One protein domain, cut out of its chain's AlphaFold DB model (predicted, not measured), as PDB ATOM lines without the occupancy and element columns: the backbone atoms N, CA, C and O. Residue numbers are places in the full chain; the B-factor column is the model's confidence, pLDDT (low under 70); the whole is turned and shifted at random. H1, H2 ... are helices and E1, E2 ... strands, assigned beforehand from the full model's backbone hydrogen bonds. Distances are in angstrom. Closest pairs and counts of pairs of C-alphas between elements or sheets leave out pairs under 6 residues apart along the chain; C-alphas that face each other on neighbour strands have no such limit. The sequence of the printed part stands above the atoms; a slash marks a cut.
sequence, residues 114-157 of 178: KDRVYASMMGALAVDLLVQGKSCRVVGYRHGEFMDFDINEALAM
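Overview. This is residues 114 to 157 of the 178 residues of a protein of Ruminococcus obeum CAG:39 (UniProt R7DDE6). A two-stranded hairpin, E1 and E2, has the long helix H1 slanting over one face, while the short helix H2 turns off the end of E2, away from the hairpin's own turn. The printed part has 44 residues with two named helices and two named strands, in the order H1 E1 E2 H2, and the sheet E1 - E2 is antiparallel. The class is mixed, helices and strands; the whole is compact, with a radius of gyration of the C-alphas of 10.6 A, and flat, spanning 27 by 26 by 13 A.

Along the chain. E1 is residues 137 to 142, 14.7 A long, and E2 is residues 145 to 150, 16.3 A. H1, residues 114 to 131, is 25.9 A long and begins at C-alpha 114 (-16.982, 20.482, -47.189). H2, residues 151 to 156, ends at C-alpha 156 (-1.397, 39.582, -55.593).

Arrangement. The hairpin E1 and E2 is antiparallel at 145 degrees, with N 140 and O 147 within hydrogen-bond range at 2.8 A. The closest C-alphas of H1 and E1, Met 122 and Val 139, are 6.1 A apart; those of H1 and E2, Met 122 and Phe 146, 6.8 A. The closest C-alphas of E1 and H2, Arg 137 and Ile 151, are 5.2 A apart. H1 and H2 are apart. In both helices every O i to N i+4 pair is within hydrogen-bond range.

Size, cuts and confidence. The C-alphas farthest apart, Lys 114 and Gly 133, are 28.7 A apart. The printed part has no cut, its three links are tight, and no printed residue is under 70 in pLDDT.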
ATOM      1  N   LYS A 114     -18.280  19.856 -46.933       96.50
ATOM      2  CA  LYS A 114     -16.982  20.482 -47.189       96.50
ATOM      3  C   LYS A 114     -16.964  21.950 -46.770       96.50
ATOM      4  O   LYS A 114     -16.045  22.350 -46.064       96.50
ATOM      5  N   ASP A 115     -17.984  22.720 -47.146       97.38
ATOM      6  CA  ASP A 115     -18.069  24.142 -46.793       97.38
ATOM      7  C   ASP A 115     -18.117  24.337 -45.275       97.38
ATOM      8  O   ASP A 115     -17.424  25.199 -44.741       97.38
ATOM      9  N   ARG A 116     -18.879  23.496 -44.559       98.38
ATOM     10  CA  ARG A 116     -18.969  23.544 -43.090       98.38
ATOM     11  C   ARG A 116     -17.638  23.208 -42.424       98.38
ATOM     12  O   ARG A 116     -17.231  23.914 -41.508       98.38
ATOM     13  N   VAL A 117     -16.954  22.157 -42.883       98.06
ATOM     14  CA  VAL A 117     -15.626  21.790 -42.363       98.06
ATOM     15  C   VAL A 117     -14.632  22.917 -42.620       98.06
ATOM     16  O   VAL A 117     -13.923  23.321 -41.703       98.06
ATOM     17  N   TYR A 118     -14.598  23.462 -43.837       98.25
ATOM     18  CA  TYR A 118     -13.660  24.524 -44.199       98.25
ATOM     19  C   TYR A 118     -13.918  25.786 -43.377       98.25
ATOM     20  O   TYR A 118     -12.976  26.339 -42.820       98.25
ATOM     21  N   ALA A 119     -15.179  26.196 -43.227       98.31
ATOM     22  CA  ALA A 119     -15.542  27.347 -42.406       98.31
ATOM     23  C   ALA A 119     -15.089  27.183 -40.947       98.31
ATOM     24  O   ALA A 119     -14.465  28.090 -40.399       98.31
ATOM     25  N   SER A 120     -15.340  26.020 -40.334       98.44
ATOM     26  CA  SER A 120     -14.932  25.748 -38.951       98.44
ATOM     27  C   SER A 120     -13.411  25.736 -38.782       98.44
ATOM     28  O   SER A 120     -12.892  26.385 -37.878       98.44
ATOM     29  N   MET A 121     -12.690  25.038 -39.667       98.56
ATOM     30  CA  MET A 121     -11.226  24.936 -39.610       98.56
ATOM     31  C   MET A 121     -10.556  26.295 -39.834       98.56
ATOM     32  O   MET A 121      -9.668  26.684 -39.079       98.56
ATOM     33  N   MET A 122     -11.002  27.041 -40.848       98.44
ATOM     34  CA  MET A 122     -10.444  28.356 -41.167       98.44
ATOM     35  C   MET A 122     -10.785  29.396 -40.095       98.44
ATOM     36  O   MET A 122      -9.944  30.232 -39.776       98.44
ATOM     37  N   GLY A 123     -11.990  29.335 -39.521       98.56
ATOM     38  CA  GLY A 123     -12.405  30.208 -38.424       98.56
ATOM     39  C   GLY A 123     -11.583  29.982 -37.154       98.56
ATOM     40  O   GLY A 123     -11.106  30.948 -36.564       98.56
ATOM     41  N   ALA A 124     -11.359  28.720 -36.771       98.62
ATOM     42  CA  ALA A 124     -10.500  28.377 -35.638       98.62
ATOM     43  C   ALA A 124      -9.056  28.855 -35.860       98.62
ATOM     44  O   ALA A 124      -8.515  29.574 -35.023       98.62
ATOM     45  N   LEU A 125      -8.478  28.562 -37.031       98.56
ATOM     46  CA  LEU A 125      -7.127  29.006 -37.378       98.56
ATOM     47  C   LEU A 125      -7.000  30.539 -37.354       98.56
ATOM     48  O   LEU A 125      -5.996  31.064 -36.884       98.56
ATOM     49  N   ALA A 126      -8.019  31.277 -37.800       98.56
ATOM     50  CA  ALA A 126      -8.011  32.736 -37.715       98.56
ATOM     51  C   ALA A 126      -7.917  33.236 -36.262       98.56
ATOM     52  O   ALA A 126      -7.163  34.171 -35.989       98.56
ATOM     53  N   VAL A 127      -8.636  32.605 -35.327       98.62
ATOM     54  CA  VAL A 127      -8.555  32.936 -33.893       98.62
ATOM     55  C   VAL A 127      -7.174  32.600 -33.331       98.62
ATOM     56  O   VAL A 127      -6.586  33.436 -32.645       98.62
ATOM     57  N   ASP A 128      -6.615  31.437 -33.669       98.56
ATOM     58  CA  ASP A 128      -5.277  31.037 -33.218       98.56
ATOM     59  C   ASP A 128      -4.198  32.034 -33.666       98.56
ATOM     60  O   ASP A 128      -3.307  32.387 -32.889       98.56
ATOM     61  N   LEU A 129      -4.290  32.547 -34.899       98.56
ATOM     62  CA  LEU A 129      -3.374  33.570 -35.413       98.56
ATOM     63  C   LEU A 129      -3.478  34.880 -34.619       98.56
ATOM     64  O   LEU A 129      -2.449  35.485 -34.313       98.56
ATOM     65  N   LEU A 130      -4.693  35.294 -34.248       98.44
ATOM     66  CA  LEU A 130      -4.904  36.483 -33.418       98.44
ATOM     67  C   LEU A 130      -4.317  36.304 -32.013       98.44
ATOM     68  O   LEU A 130      -3.650  37.209 -31.515       98.44
ATOM     69  N   VAL A 131      -4.502  35.133 -31.392       98.62
ATOM     70  CA  VAL A 131      -3.917  34.809 -30.075       98.62
ATOM     71  C   VAL A 131      -2.386  34.810 -30.129       98.62
ATOM     72  O   VAL A 131      -1.735  35.263 -29.191       98.62
ATOM     73  N   GLN A 132      -1.798  34.377 -31.249       98.31
ATOM     74  CA  GLN A 132      -0.353  34.458 -31.507       98.31
ATOM     75  C   GLN A 132       0.148  35.892 -31.778       98.31
ATOM     76  O   GLN A 132       1.337  36.082 -32.035       98.31
ATOM     77  N   GLY A 133      -0.728  36.902 -31.759       98.38
ATOM     78  CA  GLY A 133      -0.383  38.298 -32.031       98.38
ATOM     79  C   GLY A 133      -0.138  38.609 -33.511       98.38
ATOM     80  O   GLY A 133       0.386  39.675 -33.833       98.38
ATOM     81  N   LYS A 134      -0.499  37.702 -34.428       98.25
ATOM     82  CA  LYS A 134      -0.385  37.946 -35.870       98.25
ATOM     83  C   LYS A 134      -1.532  38.839 -36.344       98.25
ATOM     84  O   LYS A 134      -2.653  38.775 -35.846       98.25
ATOM     85  N   SER A 135      -1.254  39.658 -37.352       97.19
ATOM     86  CA  SER A 135      -2.226  40.542 -38.000       97.19
ATOM     87  C   SER A 135      -1.974  40.597 -39.508       97.19
ATOM     88  O   SER A 135      -0.952  40.100 -39.981       97.19
ATOM     89  N   CYS A 136      -2.922  41.160 -40.267       97.62
ATOM     90  CA  CYS A 136      -2.829  41.287 -41.728       97.62
ATOM     91  C   CYS A 136      -2.634  39.942 -42.454       97.62
ATOM     92  O   CYS A 136      -1.897  39.850 -43.435       97.62
ATOM     93  N   ARG A 137      -3.298  38.888 -41.962       98.19
ATOM     94  CA  ARG A 137      -3.233  37.533 -42.523       98.19
ATOM     95  C   ARG A 137      -4.549  37.142 -43.185       98.19
ATOM     96  O   ARG A 137      -5.617  37.537 -42.723       98.19
ATOM     97  N   VAL A 138      -4.469  36.325 -44.232       98.00
ATOM     98  CA  VAL A 138      -5.621  35.690 -44.886       98.00
ATOM     99  C   VAL A 138      -5.509  34.186 -44.706       98.00
ATOM    100  O   VAL A 138      -4.526  33.587 -45.133       98.00
ATOM    101  N   VAL A 139      -6.517  33.571 -44.092       98.12
ATOM    102  CA  VAL A 139      -6.596  32.112 -43.965       98.12
ATOM    103  C   VAL A 139      -7.150  31.518 -45.258       98.12
ATOM    104  O   VAL A 139      -8.094  32.050 -45.841       98.12
ATOM    105  N   GLY A 140      -6.587  30.396 -45.698       96.50
ATOM    106  CA  GLY A 140      -7.011  29.684 -46.895       96.50
ATOM    107  C   GLY A 140      -6.706  28.191 -46.832       96.50
ATOM    108  O   GLY A 140      -6.073  27.696 -45.903       96.50
ATOM    109  N   TYR A 141      -7.160  27.470 -47.854       95.81
ATOM    110  CA  TYR A 141      -6.843  26.060 -48.056       95.81
ATOM    111  C   TYR A 141      -5.995  25.903 -49.319       95.81
ATOM    112  O   TYR A 141      -6.430  26.299 -50.405       95.81
ATOM    113  N   ARG A 142      -4.795  25.328 -49.199       92.88
ATOM    114  CA  ARG A 142      -3.865  25.135 -50.322       92.88
ATOM    115  C   ARG A 142      -3.067  23.845 -50.133       92.88
ATOM    116  O   ARG A 142      -2.666  23.523 -49.028       92.88
ATOM    117  N   HIS A 143      -2.860  23.096 -51.219       91.94
ATOM    118  CA  HIS A 143      -2.082  21.842 -51.233       91.94
ATOM    119  C   HIS A 143      -2.473  20.792 -50.178       91.94
ATOM    120  O   HIS A 143      -1.628  20.031 -49.727       91.94
ATOM    121  N   GLY A 144      -3.753  20.708 -49.815       95.00
ATOM    122  CA  GLY A 144      -4.212  19.717 -48.840       95.00
ATOM    123  C   GLY A 144      -4.369  20.256 -47.419       95.00
ATOM    124  O   GLY A 144      -4.974  19.576 -46.594       95.00
ATOM    125  N   GLU A 145      -3.900  21.475 -47.147       97.06
ATOM    126  CA  GLU A 145      -3.749  22.000 -45.790       97.06
ATOM    127  C   GLU A 145      -4.428  23.362 -45.603       97.06
ATOM    128  O   GLU A 145      -4.564  24.154 -46.540       97.06
ATOM    129  N   PHE A 146      -4.846  23.637 -44.364       98.00
ATOM    130  CA  PHE A 146      -5.298  24.959 -43.935       98.00
ATOM    131  C   PHE A 146      -4.087  25.770 -43.478       98.00
ATOM    132  O   PHE A 146      -3.360  25.347 -42.583       98.00
ATOM    133  N   MET A 147      -3.870  26.923 -44.101       97.50
ATOM    134  CA  MET A 147      -2.705  27.775 -43.861       97.50
ATOM    135  C   MET A 147      -3.074  29.250 -43.999       97.50
ATOM    136  O   MET A 147      -4.190  29.586 -44.403       97.50
ATOM    137  N   ASP A 148      -2.141  30.134 -43.665       97.88
ATOM    138  CA  ASP A 148      -2.329  31.575 -43.746       97.88
ATOM    139  C   ASP A 148      -1.266  32.268 -44.605       97.88
ATOM    140  O   ASP A 148      -0.113  31.845 -44.680       97.88
ATOM    141  N   PHE A 149      -1.670  33.363 -45.241       97.38
ATOM    142  CA  PHE A 149      -0.856  34.163 -46.154       97.38
ATOM    143  C   PHE A 149      -0.794  35.608 -45.688       97.38
ATOM    144  O   PHE A 149      -1.694  36.073 -44.985       97.38
ATOM    145  N   ASP A 150       0.245  36.334 -46.102       97.94
ATOM    146  CA  ASP A 150       0.214  37.789 -45.963       97.94
ATOM    147  C   ASP A 150      -0.919  38.350 -46.826       97.94
ATOM    148  O   ASP A 150      -1.159  37.859 -47.929       97.94
ATOM    149  N   ILE A 151      -1.635  39.367 -46.341       97.62
ATOM    150  CA  ILE A 151      -2.766  39.926 -47.088       97.62
ATOM    151  C   ILE A 151      -2.344  40.495 -48.447       97.62
ATOM    152  O   ILE A 151      -3.072  40.323 -49.422       97.62
ATOM    153  N   ASN A 152      -1.166  41.116 -48.551       97.50
ATOM    154  CA  ASN A 152      -0.699  41.684 -49.815       97.50
ATOM    155  C   ASN A 152      -0.260  40.583 -50.779       97.50
ATOM    156  O   ASN A 152      -0.552  40.662 -51.970       97.50
ATOM    157  N   GLU A 153       0.387  39.536 -50.260       96.00
ATOM    158  CA  GLU A 153       0.705  38.341 -51.041       96.00
ATOM    159  C   GLU A 153      -0.580  37.712 -51.592       96.00
ATOM    160  O   GLU A 153      -0.689  37.502 -52.795       96.00
ATOM    161  N   ALA A 154      -1.579  37.483 -50.733       95.31
ATOM    162  CA  ALA A 154      -2.853  36.876 -51.109       95.31
ATOM    163  C   ALA A 154      -3.602  37.688 -52.175       95.31
ATOM    164  O   ALA A 154      -4.131  37.109 -53.122       95.31
ATOM    165  N   LEU A 155      -3.628  39.019 -52.050       95.25
ATOM    166  CA  LEU A 155      -4.255  39.910 -53.033       95.25
ATOM    167  C   LEU A 155      -3.512  39.938 -54.376       95.25
ATOM    168  O   LEU A 155      -4.136  40.193 -55.404       95.25
ATOM    169  N   ALA A 156      -2.204  39.674 -54.380       96.19
ATOM    170  CA  ALA A 156      -1.397  39.582 -55.593       96.19
ATOM    171  C   ALA A 156      -1.467  38.200 -56.269       96.19
ATOM    172  O   ALA A 156      -1.048  38.063 -57.422       96.19
ATOM    173  N   MET A 157      -1.985  37.170 -55.587       92.94
ATOM    174  CA  MET A 157      -2.110  35.833 -56.165       92.94
ATOM    175  C   MET A 157      -3.091  35.834 -57.335       92.94
ATOM    176  O   MET A 157      -4.236  36.271 -57.224       92.94
TER     177      MET A 157